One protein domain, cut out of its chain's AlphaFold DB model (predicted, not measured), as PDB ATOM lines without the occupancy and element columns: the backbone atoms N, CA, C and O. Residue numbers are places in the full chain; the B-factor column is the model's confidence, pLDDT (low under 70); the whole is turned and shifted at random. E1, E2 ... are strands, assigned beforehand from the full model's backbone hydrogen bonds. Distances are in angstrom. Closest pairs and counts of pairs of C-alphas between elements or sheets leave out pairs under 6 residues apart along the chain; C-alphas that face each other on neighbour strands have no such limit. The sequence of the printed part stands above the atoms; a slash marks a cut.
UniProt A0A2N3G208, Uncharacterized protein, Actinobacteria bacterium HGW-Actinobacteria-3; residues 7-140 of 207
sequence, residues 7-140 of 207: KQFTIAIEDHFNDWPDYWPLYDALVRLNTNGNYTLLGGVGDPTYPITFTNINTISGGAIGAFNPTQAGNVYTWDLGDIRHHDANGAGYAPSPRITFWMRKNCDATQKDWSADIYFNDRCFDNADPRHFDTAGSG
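What this domain is: This is residues 7 to 140 of the 207 residues of an uncharacterized protein of Actinobacteria bacterium HGW-Actinobacteria-3 (UniProt A0A2N3G208). Two strongly twisted sheets stand partly face to face, as a loose sandwich: E5, E6, E2, E8 and E9 form the larger layer, and E1, E3 and E4 along E7 form the smaller one. Along one side the layers come near each other, where E1 approaches E8 and E9. The printed part has 134 residues, with no named helix and nine named strands, E1 to E9 in order along the chain; the class is all strand, though under half of the residues, 55, are in named elements. The larger sheet has the order E5, E6, E2, E8, E9, all antiparallel; the smaller is branched at E7, its pairs antiparallel too. The whole is compact, with a radius of gyration of the C-alphas of 15.4 A, and spans 46 by 33 by 28 A.

Where its parts are: E1, residues 7 to 12, begins at C-alpha 7 (-49.771, 24.579, -58.436) and is 16.2 A long. E2, residues 26 to 34, is 21.0 A long and bends by 59 degrees at residue 29. E3 is residues 39 to 42, E4 residues 53 to 55 and E5 residues 71 to 73. E6, residues 76 to 85, is the longest strand by residues, 24.5 A from C-alpha 76 (-34.199, 15.969, -61.404), and bends by 64 degrees at residue 82. E7, residues 99 to 106, is 21.3 A long, and E8, residues 116 to 122, is 20.1 A long. E9, residues 135 to 139, is 13.2 A long and ends at C-alpha 139 (-40.556, 13.411, -48.494).

How they stand to each other: In the larger sheet E5 and E9 are the edge strands. E5 and E6 form a hairpin, with N 71 and O 78 within hydrogen-bond range at 2.9 A. E6 and E2 run at 160 degrees, with N 31 and O 79 at 2.9 A. E2 and E8 run at 162 degrees, with N 30 and O 120 at 2.8 A. E8 and E9 form a hairpin, with N 119 and O 137 at 2.9 A. Residues 58 to 59 pair antiparallel with residues 84 to 85 of E6. E1 lies on one side of E7, with N 9 and O 102 at 2.8 A. E3 and E4 lie on the other side, E3 with N 42 and O 103 at 2.8 A and E4 with N 53 and O 101 at 2.9 A. The closest C-alphas of E1 and E9, those of Ile 11 and Ser 139, are 7.3 A apart. E4 and E6 are apart, and so are E2 and E7.

The domain as a whole: The C-alphas farthest apart, those of Gly 91 and Thr 111, are 48.5 A from each other. The printed part has no cut. The links E1 to E2, E4 to E5, E6 to E7 and E8 to E9 are long. The mean pLDDT of the printed part is 72.1; residues 14 to 25, 86 to 97, 108 to 117, 119 and 122 to 140 are under 70.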
ATOM      1  N   LYS A   7     -49.533  24.694 -59.878       77.38
ATOM      2  CA  LYS A   7     -49.771  24.579 -58.436       77.38
ATOM      3  C   LYS A   7     -48.491  24.867 -57.668       77.38
ATOM      4  O   LYS A   7     -47.397  24.600 -58.162       77.38
ATOM      5  N   GLN A   8     -48.659  25.416 -56.472       80.62
ATOM      6  CA  GLN A   8     -47.575  25.616 -55.525       80.62
ATOM      7  C   GLN A   8     -47.314  24.315 -54.768       80.62
ATOM      8  O   GLN A   8     -48.251  23.617 -54.377       80.62
ATOM      9  N   PHE A   9     -46.042  24.015 -54.559       78.06
ATOM     10  CA  PHE A   9     -45.546  22.875 -53.807       78.06
ATOM     11  C   PHE A   9     -44.553  23.364 -52.759       78.06
ATOM     12  O   PHE A   9     -43.920  24.412 -52.913       78.06
ATOM     13  N   THR A  10     -44.419  22.575 -51.703       77.94
ATOM     14  CA  THR A  10     -43.495  22.837 -50.608       77.94
ATOM     15  C   THR A  10     -42.758  21.549 -50.293       77.94
ATOM     16  O   THR A  10     -43.394  20.517 -50.090       77.94
ATOM     17  N   ILE A  11     -41.432  21.625 -50.237       71.69
ATOM     18  CA  ILE A  11     -40.590  20.597 -49.626       71.69
ATOM     19  C   ILE A  11     -40.244  21.111 -48.235       71.69
ATOM     20  O   ILE A  11     -39.553  22.124 -48.103       71.69
ATOM     21  N   ALA A  12     -40.782  20.450 -47.215       72.81
ATOM     22  CA  ALA A  12     -40.370  20.672 -45.841       72.81
ATOM     23  C   ALA A  12     -39.043  19.941 -45.607       72.81
ATOM     24  O   ALA A  12     -38.895  18.782 -45.988       72.81
ATOM     25  N   ILE A  13     -38.084  20.640 -45.015       71.50
ATOM     26  CA  ILE A  13     -36.815  20.086 -44.553       71.50
ATOM     27  C   ILE A  13     -37.038  19.745 -43.087       71.50
ATOM     28  O   ILE A  13     -36.709  20.509 -42.181       71.50
ATOM     29  N   GLU A  14     -37.729  18.631 -42.889       63.25
ATOM     30  CA  GLU A  14     -38.063  18.091 -41.580       63.25
ATOM     31  C   GLU A  14     -37.346  16.762 -41.403       63.25
ATOM     32  O   GLU A  14     -37.290  15.936 -42.316       63.25
ATOM     33  N   ASP A  15     -36.816  16.564 -40.204       50.50
ATOM     34  CA  ASP A  15     -36.363  15.268 -39.744       50.50
ATOM     35  C   ASP A  15     -37.513  14.626 -38.962       50.50
ATOM     36  O   ASP A  15     -37.894  15.076 -37.882       50.50
ATOM     37  N   HIS A  16     -38.112  13.593 -39.543       45.06
ATOM     38  CA  HIS A  16     -39.068  12.742 -38.849       45.06
ATOM     39  C   HIS A  16     -38.565  11.298 -38.840       45.06
ATOM     40  O   HIS A  16     -39.244  10.383 -39.311       45.06
ATOM     41  N   PHE A  17     -37.380  11.064 -38.272       42.47
ATOM     42  CA  PHE A  17     -37.046   9.734 -37.778       42.47
ATOM     43  C   PHE A  17     -37.769   9.474 -36.449       42.47
ATOM     44  O   PHE A  17     -37.481  10.067 -35.416       42.47
ATOM     45  N   ASN A  18     -38.740   8.561 -36.505       37.78
ATOM     46  CA  ASN A  18     -39.762   8.269 -35.491       37.78
ATOM     47  C   ASN A  18     -39.294   7.900 -34.065       37.78
ATOM     48  O   ASN A  18     -40.157   7.573 -33.262       37.78
ATOM     49  N   ASP A  19     -38.008   7.951 -33.711       38.72
ATOM     50  CA  ASP A  19     -37.536   7.520 -32.384       38.72
ATOM     51  C   ASP A  19     -36.326   8.302 -31.824       38.72
ATOM     52  O   ASP A  19     -35.859   7.975 -30.732       38.72
ATOM     53  N   TRP A  20     -35.810   9.335 -32.509       37.09
ATOM     54  CA  TRP A  20     -34.662  10.126 -32.031       37.09
ATOM     55  C   TRP A  20     -34.874  11.629 -32.280       37.09
ATOM     56  O   TRP A  20     -35.348  11.991 -33.353       37.09
ATOM     57  N   PRO A  21     -34.573  12.510 -31.306       43.59
ATOM     58  CA  PRO A  21     -34.790  13.944 -31.463       43.59
ATOM     59  C   PRO A  21     -33.761  14.556 -32.425       43.59
ATOM     60  O   PRO A  21     -32.564  14.371 -32.226       43.59
ATOM     61  N   ASP A  22     -34.263  15.314 -33.402       53.00
ATOM     62  CA  ASP A  22     -33.596  16.375 -34.166       53.00
ATOM     63  C   ASP A  22     -32.134  16.097 -34.590       53.00
ATOM     64  O   ASP A  22     -31.198  16.552 -33.930       53.00
ATOM     65  N   TYR A  23     -31.918  15.480 -35.764       53.50
ATOM     66  CA  TYR A  23     -30.621  15.369 -36.474       53.50
ATOM     67  C   TYR A  23     -30.070  16.719 -36.970       53.50
ATOM     68  O   TYR A  23     -29.322  16.809 -37.939       53.50
ATOM     69  N   TRP A  24     -30.415  17.806 -36.296       63.59
ATOM     70  CA  TRP A  24     -29.832  19.104 -36.551       63.59
ATOM     71  C   TRP A  24     -28.500  19.238 -35.805       63.59
ATOM     72  O   TRP A  24     -28.406  18.907 -34.621       63.59
ATOM     73  N   PRO A  25     -27.470  19.818 -36.435       69.44
ATOM     74  CA  PRO A  25     -27.431  20.318 -37.811       69.44
ATOM     75  C   PRO A  25     -27.299  19.210 -38.872       69.44
ATOM     76  O   PRO A  25     -26.692  18.176 -38.609       69.44
ATOM     77  N   LEU A  26     -27.808  19.483 -40.078       72.75
ATOM     78  CA  LEU A  26     -27.630  18.637 -41.259       72.75
ATOM     79  C   LEU A  26     -26.378  19.109 -42.007       72.75
ATOM     80  O   LEU A  26     -26.299  20.287 -42.368       72.75
ATOM     81  N   TYR A  27     -25.426  18.213 -42.250       72.62
ATOM     82  CA  TYR A  27     -24.202  18.526 -42.994       72.62
ATOM     83  C   TYR A  27     -24.366  18.149 -44.463       72.62
ATOM     84  O   TYR A  27     -25.069  17.187 -44.776       72.62
ATOM     85  N   ASP A  28     -23.745  18.904 -45.371       74.75
ATOM     86  CA  ASP A  28     -23.792  18.649 -46.819       74.75
ATOM     87  C   ASP A  28     -25.224  18.438 -47.369       74.75
ATOM     88  O   ASP A  28     -25.474  17.563 -48.210       74.75
ATOM     89  N   ALA A  29     -26.192  19.211 -46.867       78.69
ATOM     90  CA  ALA A  29     -27.603  18.972 -47.120       78.69
ATOM     91  C   ALA A  29     -27.976  19.243 -48.586       78.69
ATOM     92  O   ALA A  29     -27.786  20.332 -49.128       78.69
ATOM     93  N   LEU A  30     -28.586  18.247 -49.219       80.75
ATOM     94  CA  LEU A  30     -28.923  18.231 -50.632       80.75
ATOM     95  C   LEU A  30     -30.389  17.844 -50.815       80.75
ATOM     96  O   LEU A  30     -30.788  16.718 -50.526       80.75
ATOM     97  N   VAL A  31     -31.190  18.746 -51.371       82.25
ATOM     98  CA  VAL A  31     -32.589  18.471 -51.724       82.25
ATOM     99  C   VAL A  31     -32.666  18.094 -53.195       82.25
ATOM    100  O   VAL A  31     -32.243  18.868 -54.055       82.25
ATOM    101  N   ARG A  32     -33.248  16.937 -53.512       80.38
ATOM    102  CA  ARG A  32     -33.509  16.499 -54.888       80.38
ATOM    103  C   ARG A  32     -34.994  16.331 -55.130       80.38
ATOM    104  O   ARG A  32     -35.621  15.475 -54.527       80.38
ATOM    105  N   LEU A  33     -35.532  17.091 -56.073       80.19
ATOM    106  CA  LEU A  33     -36.878  16.934 -56.609       80.19
ATOM    107  C   LEU A  33     -36.803  16.166 -57.928       80.19
ATOM    108  O   LEU A  33     -36.280  16.683 -58.914       80.19
ATOM    109  N   ASN A  34     -37.367  14.965 -57.979       79.50
ATOM    110  CA  ASN A  34     -37.559  14.226 -59.217       79.50
ATOM    111  C   ASN A  34     -39.013  14.346 -59.678       79.50
ATOM    112  O   ASN A  34     -39.946  13.822 -59.073       79.50
ATOM    113  N   THR A  35     -39.207  15.023 -60.803       79.19
ATOM    114  CA  THR A  35     -40.531  15.205 -61.411       79.19
ATOM    115  C   THR A  35     -41.030  13.976 -62.163       79.19
ATOM    116  O   THR A  35     -42.173  13.975 -62.617       79.19
ATOM    117  N   ASN A  36     -40.175  12.966 -62.363       71.50
ATOM    118  CA  ASN A  36     -40.417  11.784 -63.195       71.50
ATOM    119  C   ASN A  36     -40.874  12.108 -64.632       71.50
ATOM    120  O   ASN A  36     -41.414  11.244 -65.312       71.50
ATOM    121  N   GLY A  37     -40.660  13.345 -65.101       76.25
ATOM    122  CA  GLY A  37     -41.151  13.824 -66.398       76.25
ATOM    123  C   GLY A  37     -42.636  14.199 -66.398       76.25
ATOM    124  O   GLY A  37     -43.175  14.578 -67.436       76.25
ATOM    125  N   ASN A  38     -43.295  14.152 -65.238       71.94
ATOM    126  CA  ASN A  38     -44.737  14.373 -65.068       71.94
ATOM    127  C   ASN A  38     -45.071  15.817 -64.737       71.94
ATOM    128  O   ASN A  38     -46.212  16.253 -64.893       71.94
ATOM    129  N   TYR A  39     -44.076  16.539 -64.240       81.12
ATOM    130  CA  TYR A  39     -44.180  17.917 -63.820       81.12
ATOM    131  C   TYR A  39     -43.044  18.719 -64.433       81.12
ATOM    132  O   TYR A  39     -41.939  18.221 -64.629       81.12
ATOM    133  N   THR A  40     -43.324  19.983 -64.709       85.00
ATOM    134  CA  THR A  40     -42.317  20.959 -65.113       85.00
ATOM    135  C   THR A  40     -42.231  22.022 -64.031       85.00
ATOM    136  O   THR A  40     -43.263  22.593 -63.661       85.00
ATOM    137  N   LEU A  41     -41.025  22.277 -63.514       88.88
ATOM    138  CA  LEU A  41     -40.781  23.381 -62.590       88.88
ATOM    139  C   LEU A  41     -41.056  24.704 -63.312       88.88
ATOM    140  O   LEU A  41     -40.667  24.884 -64.465       88.88
ATOM    141  N   LEU A  42     -41.770  25.609 -62.653       89.38
ATOM    142  CA  LEU A  42     -42.105  26.922 -63.188       89.38
ATOM    143  C   LEU A  42     -41.360  28.013 -62.432       89.38
ATOM    144  O   LEU A  42     -41.207  27.935 -61.213       89.38
ATOM    145  N   GLY A  43     -41.007  29.063 -63.168       94.31
ATOM    146  CA  GLY A  43     -40.404  30.267 -62.614       94.31
ATOM    147  C   GLY A  43     -39.025  30.018 -62.020       94.31
ATOM    148  O   GLY A  43     -38.243  29.212 -62.527       94.31
ATOM    149  N   GLY A  44     -38.720  30.764 -60.966       95.88
ATOM    150  CA  GLY A  44     -37.408  30.784 -60.343       95.88
ATOM    151  C   GLY A  44     -37.335  31.802 -59.216       95.88
ATOM    152  O   GLY A  44     -38.316  32.449 -58.847       95.88
ATOM    153  N   VAL A  45     -36.148  31.967 -58.654       96.38
ATOM    154  CA  VAL A  45     -35.883  33.013 -57.668       96.38
ATOM    155  C   VAL A  45     -36.042  34.385 -58.314       96.38
ATOM    156  O   VAL A  45     -35.461  34.660 -59.362       96.38
ATOM    157  N   GLY A  46     -36.839  35.241 -57.676       95.12
ATOM    158  CA  GLY A  46     -37.172  36.576 -58.178       95.12
ATOM    159  C   GLY A  46     -38.302  36.612 -59.214       95.12
ATOM    160  O   GLY A  46     -38.675  37.702 -59.641       95.12
ATOM    161  N   ASP A  47     -38.876  35.466 -59.601       97.25
ATOM    162  CA  ASP A  47     -40.051  35.440 -60.478       97.25
ATOM    163  C   ASP A  47     -41.289  35.988 -59.732       97.25
ATOM    164  O   ASP A  47     -41.622  35.489 -58.655       97.25
ATOM    165  N   PRO A  48     -41.993  37.004 -60.264       95.19
ATOM    166  CA  PRO A  48     -43.124  37.628 -59.575       95.19
ATOM    167  C   PRO A  48     -44.408  36.783 -59.582       95.19
ATOM    168  O   PRO A  48     -45.337  37.085 -58.836       95.19
ATOM    169  N   THR A  49     -44.495  35.759 -60.435       94.69
ATOM    170  CA  THR A  49     -45.692  34.919 -60.616       94.69
ATOM    171  C   THR A  49     -45.501  33.537 -60.001       94.69
ATOM    172  O   THR A  49     -46.400  33.017 -59.341       94.69
ATOM    173  N   TYR A  50     -44.322  32.948 -60.199       94.06
ATOM    174  CA  TYR A  50     -43.969  31.601 -59.760       94.06
ATOM    175  C   TYR A  50     -42.629  31.605 -59.006       94.06
ATOM    176  O   TYR A  50     -41.661  30.990 -59.461       94.06
ATOM    177  N   PRO A  51     -42.537  32.312 -57.864       95.50
ATOM    178  CA  PRO A  51     -41.284  32.437 -57.136       95.50
ATOM    179  C   PRO A  51     -40.847  31.105 -56.524       95.50
ATOM    180  O   PRO A  51     -41.668  30.352 -55.986       95.50
ATOM    181  N   ILE A  52     -39.535  30.872 -56.528       94.56
ATOM    182  CA  ILE A  52     -38.882  29.937 -55.607       94.56
ATOM    183  C   ILE A  52     -38.464  30.720 -54.363       94.56
ATOM    184  O   ILE A  52     -37.745  31.716 -54.465       94.56
ATOM    185  N   THR A  53     -38.905  30.274 -53.188       91.56
ATOM    186  CA  THR A  53     -38.604  30.931 -51.908       91.56
ATOM    187  C   THR A  53     -38.097  29.937 -50.882       91.56
ATOM    188  O   THR A  53     -38.653  28.846 -50.741       91.56
ATOM    189  N   PHE A  54     -37.084  30.340 -50.122       90.12
ATOM    190  CA  PHE A  54     -36.565  29.591 -48.984       90.12
ATOM    191  C   PHE A  54     -37.090  30.244 -47.710       90.12
ATOM    192  O   PHE A  54     -37.061  31.466 -47.581       90.12
ATOM    193  N   THR A  55     -37.608  29.444 -46.785       81.38
ATOM    194  CA  THR A  55     -38.101  29.922 -45.486       81.38
ATOM    195  C   THR A  55     -37.351  29.190 -44.387       81.38
ATOM    196  O   THR A  55     -37.315  27.964 -44.412       81.38
ATOM    197  N   ASN A  56     -36.775  29.934 -43.439       77.25
ATOM    198  CA  ASN A  56     -36.069  29.416 -42.256       77.25
ATOM    199  C   ASN A  56     -34.926  28.432 -42.551       77.25
ATOM    200  O   ASN A  56     -34.595  27.600 -41.716       77.25
ATOM    201  N   ILE A  57     -34.322  28.519 -43.738       83.44
ATOM    202  CA  ILE A  57     -33.123  27.752 -44.076       83.44
ATOM    203  C   ILE A  57     -31.918  28.596 -43.666       83.44
ATOM    204  O   ILE A  57     -31.695  29.675 -44.218       83.44
ATOM    205  N   ASN A  58     -31.150  28.120 -42.690       82.00
ATOM    206  CA  ASN A  58     -30.030  28.850 -42.111       82.00
ATOM    207  C   ASN A  58     -28.758  28.008 -42.174       82.00
ATOM    208  O   ASN A  58     -28.777  26.815 -41.893       82.00
ATOM    209  N   THR A  59     -27.646  28.668 -42.481       85.00
ATOM    210  CA  THR A  59     -26.294  28.108 -42.368       85.00
ATOM    211  C   THR A  59     -25.995  27.669 -40.936       85.00
ATOM    212  O   THR A  59     -26.570  28.210 -39.987       85.00
ATOM    213  N   ILE A  60     -25.013  26.786 -40.758       76.38
ATOM    214  CA  ILE A  60     -24.523  26.346 -39.440       76.38
ATOM    215  C   ILE A  60     -24.149  27.500 -38.481       76.38
ATOM    216  O   ILE A  60     -24.264  27.373 -37.261       76.38
ATOM    217  N   SER A  61     -23.748  28.662 -39.006       77.81
ATOM    218  CA  SER A  61     -23.423  29.854 -38.208       77.81
ATOM    219  C   SER A  61     -24.651  30.697 -37.834       77.81
ATOM    220  O   SER A  61     -24.572  31.533 -36.933       77.81
ATOM    221  N   GLY A  62     -25.804  30.449 -38.461       76.75
ATOM    222  CA  GLY A  62     -27.074  31.133 -38.211       76.75
ATOM    223  C   GLY A  62     -27.495  32.137 -39.268       76.75
ATOM    224  O   GLY A  62     -28.634  32.600 -39.226       76.75
ATOM    225  N   GLY A  63     -26.631  32.459 -40.230       84.00
ATOM    226  CA  GLY A  63     -27.007  33.315 -41.353       84.00
ATOM    227  C   GLY A  63     -28.081  32.647 -42.209       84.00
ATOM    228  O   GLY A  63     -27.980  31.452 -42.486       84.00
ATOM    229  N   ALA A  64     -29.104  33.400 -42.617       87.62
ATOM    230  CA  ALA A  64     -30.126  32.902 -43.533       87.62
ATOM    231  C   ALA A  64     -29.510  32.579 -44.902       87.62
ATOM    232  O   ALA A  64     -28.724  33.367 -45.436       87.62
ATOM    233  N   ILE A  65     -29.888  31.441 -45.478       89.88
ATOM    234  CA  ILE A  65     -29.528  31.071 -46.845       89.88
ATOM    235  C   ILE A  65     -30.513  31.756 -47.790       89.88
ATOM    236  O   ILE A  65     -31.722  31.526 -47.730       89.88
ATOM    237  N   GLY A  66     -29.992  32.623 -48.660       93.88
ATOM    238  CA  GLY A  66     -30.784  33.231 -49.726       93.88
ATOM    239  C   GLY A  66     -31.274  32.169 -50.709       93.88
ATOM    240  O   GLY A  66     -30.544  31.234 -51.025       93.88
ATOM    241  N   ALA A  67     -32.504  32.314 -51.203       95.75
ATOM    242  CA  ALA A  67     -33.035  31.394 -52.203       95.75
ATOM    243  C   ALA A  67     -32.183  31.421 -53.481       95.75
ATOM    244  O   ALA A  67     -31.763  32.486 -53.938       95.75
ATOM    245  N   PHE A  68     -31.991  30.255 -54.094       98.00
ATOM    246  CA  PHE A  68     -31.358  30.114 -55.405       98.00
ATOM    247  C   PHE A  68     -32.094  29.073 -56.264       98.00
ATOM    248  O   PHE A  68     -32.870  28.249 -55.768       98.00
ATOM    249  N   ASN A  69     -31.885  29.143 -57.580       97.62
ATOM    250  CA  ASN A  69     -32.482  28.199 -58.524       97.62
ATOM    251  C   ASN A  69     -31.780  26.835 -58.441       97.62
ATOM    252  O   ASN A  69     -30.555  26.808 -58.315       97.62
ATOM    253  N   PRO A  70     -32.512  25.714 -58.558       97.31
ATOM    254  CA  PRO A  70     -31.893  24.397 -58.542       97.31
ATOM    255  C   PRO A  70     -31.050  24.159 -59.798       97.31
ATOM    256  O   PRO A  70     -31.380  24.633 -60.887       97.31
ATOM    257  N   THR A  71     -30.016  23.329 -59.681       97.12
ATOM    258  CA  THR A  71     -29.374  22.724 -60.854       97.12
ATOM    259  C   THR A  71     -30.266  21.614 -61.402       97.12
ATOM    260  O   THR A  71     -30.786  20.811 -60.626       97.12
ATOM    261  N   GLN A  72     -30.429  21.537 -62.723       95.50
ATOM    262  CA  GLN A  72     -31.287  20.543 -63.366       95.50
ATOM    263  C   GLN A  72     -30.471  19.519 -64.163       95.50
ATOM    264  O   GLN A  72     -29.643  19.887 -64.995       95.50
ATOM    265  N   ALA A  73     -30.771  18.235 -63.967       95.12
ATOM    266  CA  ALA A  73     -30.286  17.128 -64.787       95.12
ATOM    267  C   ALA A  73     -31.471  16.232 -65.182       95.12
ATOM    268  O   ALA A  73     -31.988  15.449 -64.383       95.12
ATOM    269  N   GLY A  74     -31.946  16.376 -66.422       92.81
ATOM    270  CA  GLY A  74     -33.162  15.706 -66.882       92.81
ATOM    271  C   GLY A  74     -34.388  16.122 -66.060       92.81
ATOM    272  O   GLY A  74     -34.724  17.304 -65.988       92.81
ATOM    273  N   ASN A  75     -35.042  15.146 -65.428       84.50
ATOM    274  CA  ASN A  75     -36.245  15.349 -64.612       84.50
ATOM    275  C   ASN A  75     -35.947  15.672 -63.139       84.50
ATOM    276  O   ASN A  75     -36.888  15.831 -62.354       84.50
ATOM    277  N   VAL A  76     -34.663  15.749 -62.773       85.44
ATOM    278  CA  VAL A  76     -34.199  15.969 -61.404       85.44
ATOM    279  C   VAL A  76     -33.712  17.404 -61.238       85.44
ATOM    280  O   VAL A  76     -32.856  17.870 -61.990       85.44
ATOM    281  N   TYR A  77     -34.243  18.081 -60.226       90.06
ATOM    282  CA  TYR A  77     -33.850  19.411 -59.775       90.06
ATOM    283  C   TYR A  77     -33.167  19.274 -58.421       90.06
ATOM    284  O   TYR A  77     -33.639  18.534 -57.563       90.06
ATOM    285  N   THR A  78     -32.037  19.939 -58.235       91.75
ATOM    286  CA  THR A  78     -31.209  19.789 -57.038       91.75
ATOM    287  C   THR A  78     -30.880  21.142 -56.424       91.75
ATOM    288  O   THR A  78     -30.378  22.024 -57.119       91.75
ATOM    289  N   TRP A  79     -31.140  21.283 -55.125       91.69
ATOM    290  CA  TRP A  79     -30.652  22.383 -54.298       91.69
ATOM    291  C   TRP A  79     -29.582  21.851 -53.350       91.69
ATOM    292  O   TRP A  79     -29.879  21.018 -52.496       91.69
ATOM    293  N   ASP A  80     -28.353  22.327 -53.517       92.00
ATOM    294  CA  ASP A  80     -27.243  22.053 -52.604       92.00
ATOM    295  C   ASP A  80     -27.196  23.163 -51.553       92.00
ATOM    296  O   ASP A  80     -26.857  24.308 -51.857       92.00
ATOM    297  N   LEU A  81     -27.671  22.849 -50.351       87.12
ATOM    298  CA  LEU A  81     -27.834  23.798 -49.255       87.12
ATOM    299  C   LEU A  81     -26.578  23.888 -48.375       87.12
ATOM    300  O   LEU A  81     -26.494  24.811 -47.564       87.12
ATOM    301  N   GLY A  82     -25.619  22.967 -48.539       85.62
ATOM    302  CA  GLY A  82     -24.468  22.822 -47.649       85.62
ATOM    303  C   GLY A  82     -24.883  22.529 -46.205       85.62
ATOM    304  O   GLY A  82     -25.919  21.911 -45.955       85.62
ATOM    305  N   ASP A  83     -24.091  22.998 -45.244       81.38
ATOM    306  CA  ASP A  83     -24.362  22.756 -43.826       81.38
ATOM    307  C   ASP A  83     -25.442  23.692 -43.289       81.38
ATOM    308  O   ASP A  83     -25.264  24.919 -43.191       81.38
ATOM    309  N   ILE A  84     -26.553  23.098 -42.869       78.69
ATOM    310  CA  ILE A  84     -27.718  23.820 -42.379       78.69
ATOM    311  C   ILE A  84     -28.067  23.431 -40.952       78.69
ATOM    312  O   ILE A  84     -27.921  22.292 -40.516       78.69
ATOM    313  N   ARG A  85     -28.580  24.401 -40.199       72.75
ATOM    314  CA  ARG A  85     -29.100  24.175 -38.851       72.75
ATOM    315  C   ARG A  85     -30.541  24.627 -38.734       72.75
ATOM    316  O   ARG A  85     -30.974  25.543 -39.437       72.75
ATOM    317  N   HIS A  86     -31.232  24.077 -37.744       66.62
ATOM    318  CA  HIS A  86     -32.477  24.656 -37.287       66.62
ATOM    319  C   HIS A  86     -32.185  26.038 -36.690       66.62
ATOM    320  O   HIS A  86     -31.193  26.224 -35.975       66.62
ATOM    321  N   HIS A  87     -33.038  27.015 -36.987       53.62
ATOM    322  CA  HIS A  87     -32.858  28.419 -36.604       53.62
ATOM    323  C   HIS A  87     -32.653  28.633 -35.079       53.62
ATOM    324  O   HIS A  87     -32.070  29.637 -34.671       53.62
ATOM    325  N   ASP A  88     -32.984  27.647 -34.241       53.19
ATOM    326  CA  ASP A  88     -33.057  27.775 -32.779       53.19
ATOM    327  C   ASP A  88     -31.871  27.256 -31.962       53.19
ATOM    328  O   ASP A  88     -31.969  27.166 -30.736       53.19
ATOM    329  N   ALA A  89     -30.720  26.973 -32.571       46.25
ATOM    330  CA  ALA A  89     -29.560  26.469 -31.823       46.25
ATOM    331  C   ALA A  89     -29.066  27.387 -30.669       46.25
ATOM    332  O   ALA A  89     -28.227  26.956 -29.886       46.25
ATOM    333  N   ASN A  90     -29.582  28.621 -30.526       43.81
ATOM    334  CA  ASN A  90     -29.184  29.574 -29.481       43.81
ATOM    335  C   ASN A  90     -30.313  30.120 -28.578       43.81
ATOM    336  O   ASN A  90     -30.048  31.043 -27.807       43.81
ATOM    337  N   GLY A  91     -31.540  29.581 -28.592       41.72
ATOM    338  CA  GLY A  91     -32.500  29.952 -27.542       41.72
ATOM    339  C   GLY A  91     -33.974  29.698 -27.832       41.72
ATOM    340  O   GLY A  91     -34.535  30.268 -28.756       41.72
ATOM    341  N   ALA A  92     -34.593  28.939 -26.923       40.91
ATOM    342  CA  ALA A  92     -36.033  28.870 -26.669       40.91
ATOM    343  C   ALA A  92     -36.922  28.323 -27.804       40.91
ATOM    344  O   ALA A  92     -37.886  28.974 -28.175       40.91
ATOM    345  N   GLY A  93     -36.634  27.096 -28.248       43.59
ATOM    346  CA  GLY A  93     -37.620  26.086 -28.661       43.59
ATOM    347  C   GLY A  93     -38.744  26.493 -29.630       43.59
ATOM    348  O   GLY A  93     -39.685  27.184 -29.251       43.59
ATOM    349  N   TYR A  94     -38.727  25.848 -30.800       48.44
ATOM    350  CA  TYR A  94     -39.742  25.820 -31.865       48.44
ATOM    351  C   TYR A  94     -39.696  26.961 -32.895       48.44
ATOM    352  O   TYR A  94     -40.641  27.735 -33.057       48.44
ATOM    353  N   ALA A  95     -38.640  26.985 -33.701       51.88
ATOM    354  CA  ALA A  95     -38.615  27.674 -34.976       51.88
ATOM    355  C   ALA A  95     -39.530  26.938 -35.959       51.88
ATOM    356  O   ALA A  95     -39.653  25.713 -35.903       51.88
ATOM    357  N   PRO A  96     -40.169  27.663 -36.890       60.34
ATOM    358  CA  PRO A  96     -40.951  27.018 -37.930       60.34
ATOM    359  C   PRO A  96     -40.036  26.230 -38.878       60.34
ATOM    360  O   PRO A  96     -39.005  26.761 -39.298       60.34
ATOM    361  N   SER A  97     -40.464  25.026 -39.272       69.06
ATOM    362  CA  SER A  97     -39.686  24.099 -40.101       69.06
ATOM    363  C   SER A  97     -39.108  24.764 -41.360       69.06
ATOM    364  O   SER A  97     -39.852  25.456 -42.081       69.06
ATOM    365  N   PRO A  98     -37.815  24.546 -41.663       75.00
ATOM    366  CA  PRO A  98     -37.199  25.038 -42.886       75.00
ATOM    367  C   PRO A  98     -37.875  24.429 -44.115       75.00
ATOM    368  O   PRO A  98     -38.268  23.265 -44.109       75.00
ATOM    369  N   ARG A  99     -38.066  25.213 -45.180       78.56
ATOM    370  CA  ARG A  99     -38.762  24.731 -46.383       78.56
ATOM    371  C   ARG A  99     -38.391  25.479 -47.654       78.56
ATOM    372  O   ARG A  99     -38.094  26.676 -47.622       78.56
ATOM    373  N   ILE A 100     -38.514  24.776 -48.778       81.00
ATOM    374  CA  ILE A 100     -38.435  25.327 -50.132       81.00
ATOM    375  C   ILE A 100     -39.839  25.320 -50.731       81.00
ATOM    376  O   ILE A 100     -40.465  24.267 -50.853       81.00
ATOM    377  N   THR A 101     -40.333  26.489 -51.131       83.38
ATOM    378  CA  THR A 101     -41.612  26.638 -51.833       83.38
ATOM    379  C   THR A 101     -41.358  27.004 -53.288       83.38
ATOM    380  O   THR A 101     -40.526  27.862 -53.577       83.38
ATOM    381  N   PHE A 102     -42.065  26.344 -54.200       83.44
ATOM    382  CA  PHE A 102     -41.898  26.482 -55.646       83.44
ATOM    383  C   PHE A 102     -43.202  26.148 -56.371       83.44
ATOM    384  O   PHE A 102     -44.173  25.699 -55.764       83.44
ATOM    385  N   TRP A 103     -43.238  26.357 -57.683       86.81
ATOM    386  CA  TRP A 103     -44.407  26.065 -58.505       86.81
ATOM    387  C   TRP A 103     -44.080  25.023 -59.559       86.81
ATOM    388  O   TRP A 103     -43.017  25.052 -60.170       86.81
ATOM    389  N   MET A 104     -45.020  24.117 -59.815       83.75
ATOM    390  CA  MET A 104     -44.923  23.183 -60.930       83.75
ATOM    391  C   MET A 104     -46.211  23.169 -61.738       83.75
ATOM    392  O   MET A 104     -47.308  23.385 -61.216       83.75
ATOM    393  N   ARG A 105     -46.081  22.854 -63.024       80.31
ATOM    394  CA  ARG A 105     -47.205  22.498 -63.887       80.31
ATOM    395  C   ARG A 105     -47.194  21.002 -64.117       80.31
ATOM    396  O   ARG A 105     -46.159  20.459 -64.491       80.31
ATOM    397  N   LYS A 106     -48.344  20.351 -63.945       77.19
ATOM    398  CA  LYS A 106     -48.500  18.965 -64.390       77.19
ATOM    399  C   LYS A 106     -48.423  18.911 -65.922       77.19
ATOM    400  O   LYS A 106     -48.980  19.774 -66.591       77.19
ATOM    401  N   ASN A 107     -47.766  17.910 -66.479       70.31
ATOM    402  CA  ASN A 107     -47.756  17.664 -67.914       70.31
ATOM    403  C   ASN A 107     -49.083  16.998 -68.342       70.31
ATOM    404  O   ASN A 107     -49.814  16.449 -67.517       70.31
ATOM    405  N   CYS A 108     -49.443  17.069 -69.628       65.12
ATOM    406  CA  CYS A 108     -50.761  16.636 -70.130       65.12
ATOM    407  C   CYS A 108     -51.006  15.113 -70.103       65.12
ATOM    408  O   CYS A 108     -52.034  14.659 -70.607       65.12
ATOM    409  N   ASP A 109     -50.097  14.328 -69.524       61.28
ATOM    410  CA  ASP A 109     -50.260  12.888 -69.360       61.28
ATOM    411  C   ASP A 109     -51.086  12.575 -68.097       61.28
ATOM    412  O   ASP A 109     -50.714  12.888 -66.963       61.28
ATOM    413  N   ALA A 110     -52.256  11.967 -68.301       53.53
ATOM    414  CA  ALA A 110     -53.163  11.579 -67.223       53.53
ATOM    415  C   ALA A 110     -52.743  10.282 -66.505       53.53
ATOM    416  O   ALA A 110     -53.245  10.009 -65.409       53.53
ATOM    417  N   THR A 111     -51.854   9.489 -67.108       52.06
ATOM    418  CA  THR A 111     -51.409   8.192 -66.587       52.06
ATOM    419  C   THR A 111     -50.281   8.336 -65.575       52.06
ATOM    420  O   THR A 111     -50.219   7.562 -64.622       52.06
ATOM    421  N   GLN A 112     -49.461   9.376 -65.710       51.75
ATOM    422  CA  GLN A 112     -48.377   9.651 -64.782       51.75
ATOM    423  C   GLN A 112     -48.803  10.693 -63.734       51.75
ATOM    424  O   GLN A 112     -49.415  11.727 -64.039       51.75
ATOM    425  N   LYS A 113     -48.585  10.381 -62.455       55.69
ATOM    426  CA  LYS A 113     -49.161  11.148 -61.335       55.69
ATOM    427  C   LYS A 113     -48.142  11.615 -60.307       55.69
ATOM    428  O   LYS A 113     -48.482  12.483 -59.507       55.69
ATOM    429  N   ASP A 114     -46.915  11.116 -60.382       64.81
ATOM    430  CA  ASP A 114     -46.037  11.132 -59.221       64.81
ATOM    431  C   ASP A 114     -44.815  12.015 -59.443       64.81
ATOM    432  O   ASP A 114     -44.276  12.119 -60.548       64.81
ATOM    433  N   TRP A 115     -44.365  12.614 -58.356       69.44
ATOM    434  CA  TRP A 115     -43.077  13.270 -58.191       69.44
ATOM    435  C   TRP A 115     -42.533  12.834 -56.826       69.44
ATOM    436  O   TRP A 115     -43.304  12.434 -55.949       69.44
ATOM    437  N   SER A 116     -41.222  12.894 -56.637       66.38
ATOM    438  CA  SER A 116     -40.597  12.644 -55.337       66.38
ATOM    439  C   SER A 116     -39.667  13.786 -54.974       66.38
ATOM    440  O   SER A 116     -39.102  14.436 -55.856       66.38
ATOM    441  N   ALA A 117     -39.522  14.039 -53.679       65.44
ATOM    442  CA  ALA A 117     -38.458  14.881 -53.179       65.44
ATOM    443  C   ALA A 117     -37.758  14.203 -52.011       65.44
ATOM    444  O   ALA A 117     -38.398  13.786 -51.046       65.44
ATOM    445  N   ASP A 118     -36.444  14.137 -52.106       70.31
ATOM    446  CA  ASP A 118     -35.587  13.493 -51.129       70.31
ATOM    447  C   ASP A 118     -34.579  14.506 -50.612       70.31
ATOM    448  O   ASP A 118     -34.101  15.369 -51.356       70.31
ATOM    449  N   ILE A 119     -34.270  14.398 -49.327       69.38
ATOM    450  CA  ILE A 119     -33.237  15.188 -48.682       69.38
ATOM    451  C   ILE A 119     -32.140  14.223 -48.277       69.38
ATOM    452  O   ILE A 119     -32.384  13.220 -47.607       69.38
ATOM    453  N   TYR A 120     -30.938  14.540 -48.721       71.94
ATOM    454  CA  TYR A 120     -29.729  13.811 -48.411       71.94
ATOM    455  C   TYR A 120     -28.859  14.689 -47.530       71.94
ATOM    456  O   TYR A 120     -28.728  15.879 -47.806       71.94
ATOM    457  N   PHE A 121     -28.268  14.123 -46.492       72.25
ATOM    458  CA  PHE A 121     -27.349  14.842 -45.617       72.25
ATOM    459  C   PHE A 121     -26.348  13.869 -45.004       72.25
ATOM    460  O   PHE A 121     -26.592  12.666 -44.961       72.25
ATOM    461  N   ASN A 122     -25.226  14.400 -44.544       63.31
ATOM    462  CA  ASN A 122     -24.252  13.680 -43.745       63.31
ATOM    463  C   ASN A 122     -24.489  13.978 -42.259       63.31
ATOM    464  O   ASN A 122     -25.006  15.038 -41.882       63.31
ATOM    465  N   ASP A 123     -24.059  13.052 -41.407       63.22
ATOM    466  CA  ASP A 123     -23.819  13.370 -40.007       63.22
ATOM    467  C   ASP A 123     -22.503  14.156 -39.854       63.22
ATOM    468  O   ASP A 123     -21.701  14.300 -40.781       63.22
ATOM    469  N   ARG A 124     -22.243  14.644 -38.641       63.88
ATOM    470  CA  ARG A 124     -21.000  15.365 -38.342       63.88
ATOM    471  C   ARG A 124     -19.738  14.518 -38.555       63.88
ATOM    472  O   ARG A 124     -18.669  15.070 -38.794       63.88
ATOM    473  N   CYS A 125     -19.825  13.202 -38.380       62.44
ATOM    474  CA  CYS A 125     -18.680  12.302 -38.505       62.44
ATOM    475  C   CYS A 125     -18.240  12.142 -39.966       62.44
ATOM    476  O   CYS A 125     -17.074  11.827 -40.209       62.44
ATOM    477  N   PHE A 126     -19.150  12.386 -40.913       60.50
ATOM    478  CA  PHE A 126     -18.926  12.303 -42.354       60.50
ATOM    479  C   PHE A 126     -19.042  13.658 -43.074       60.50
ATOM    480  O   PHE A 126     -19.144  13.687 -44.299       60.50
ATOM    481  N   ASP A 127     -18.977  14.769 -42.340       61.34
ATOM    482  CA  ASP A 127     -18.901  16.125 -42.892       61.34
ATOM    483  C   ASP A 127     -17.701  16.243 -43.859       61.34
ATOM    484  O   ASP A 127     -16.551  16.002 -43.474       61.34
ATOM    485  N   ASN A 128     -17.961  16.581 -45.127       63.84
ATOM    486  CA  ASN A 128     -16.996  16.598 -46.237       63.84
ATOM    487  C   ASN A 128     -16.400  15.230 -46.646       63.84
ATOM    488  O   ASN A 128     -15.347  15.184 -47.295       63.84
ATOM    489  N   ALA A 129     -17.027  14.104 -46.291       61.50
ATOM    490  CA  ALA A 129     -16.554  12.788 -46.721       61.50
ATOM    491  C   ALA A 129     -16.698  12.581 -48.244       61.50
ATOM    492  O   ALA A 129     -17.705  12.954 -48.852       61.50
ATOM    493  N   ASP A 130     -15.704  11.920 -48.851       55.22
ATOM    494  CA  ASP A 130     -15.754  11.422 -50.231       55.22
ATOM    495  C   ASP A 130     -15.565   9.888 -50.243       55.22
ATOM    496  O   ASP A 130     -14.519   9.405 -49.794       55.22
ATOM    497  N   PRO A 131     -16.543   9.095 -50.728       59.69
ATOM    498  CA  PRO A 131     -17.854   9.518 -51.225       59.69
ATOM    499  C   PRO A 131     -18.764  10.026 -50.099       59.69
ATOM    500  O   PRO A 131     -18.719   9.516 -48.981       59.69
ATOM    501  N   ARG A 132     -19.622  11.004 -50.420       54.53
ATOM    502  CA  ARG A 132     -20.628  11.537 -49.486       54.53
ATOM    503  C   ARG A 132     -21.500  10.397 -48.947       54.53
ATOM    504  O   ARG A 132     -22.085   9.646 -49.733       54.53
ATOM    505  N   HIS A 133     -21.563  10.262 -47.623       53.81
ATOM    506  CA  HIS A 133     -22.305   9.202 -46.945       53.81
ATOM    507  C   HIS A 133     -23.685   9.713 -46.534       53.81
ATOM    508  O   HIS A 133     -23.908  10.117 -45.397       53.81
ATOM    509  N   PHE A 134     -24.606   9.704 -47.493       54.06
ATOM    510  CA  PHE A 134     -25.916  10.300 -47.297       54.06
ATOM    511  C   PHE A 134     -26.845   9.426 -46.455       54.06
ATOM    512  O   PHE A 134     -27.266   8.353 -46.897       54.06
ATOM    513  N   ASP A 135     -27.279   9.958 -45.321       51.16
ATOM    514  CA  ASP A 135     -28.550   9.576 -44.729       51.16
ATOM    515  C   ASP A 135     -29.680  10.208 -45.555       51.16
ATOM    516  O   ASP A 135     -29.581  11.338 -46.042       51.16
ATOM    517  N   THR A 136     -30.739   9.436 -45.812       47.25
ATOM    518  CA  THR A 136     -31.859   9.865 -46.663       47.25
ATOM    519  C   THR A 136     -33.107  10.068 -45.814       47.25
ATOM    520  O   THR A 136     -33.661   9.103 -45.285       47.25
ATOM    521  N   ALA A 137     -33.594  11.306 -45.747       48.69
ATOM    522  CA  ALA A 137     -34.944  11.621 -45.293       48.69
ATOM    523  C   ALA A 137     -35.814  11.899 -46.529       48.69
ATOM    524  O   ALA A 137     -35.666  12.912 -47.216       48.69
ATOM    525  N   GLY A 138     -36.693  10.954 -46.863       40.31
ATOM    526  CA  GLY A 138     -37.575  11.065 -48.025       40.31
ATOM    527  C   GLY A 138     -38.877  11.788 -47.688       40.31
ATOM    528  O   GLY A 138     -39.644  11.325 -46.846       40.31
ATOM    529  N   SER A 139     -39.194  12.864 -48.412       39.12
ATOM    530  CA  SER A 139     -40.556  13.411 -48.494       39.12
ATOM    531  C   SER A 139     -41.247  12.823 -49.730       39.12
ATOM    532  O   SER A 139     -41.387  13.433 -50.792       39.12
ATOM    533  N   GLY A 140     -41.617  11.548 -49.620       32.44
ATOM    534  CA  GLY A 140     -42.223  10.797 -50.712       32.44
ATOM    535  C   GLY A 140     -43.679  11.193 -50.962       32.44
ATOM    536  O   GLY A 140     -44.582  10.711 -50.284       32.44
TER     537      GLY A 140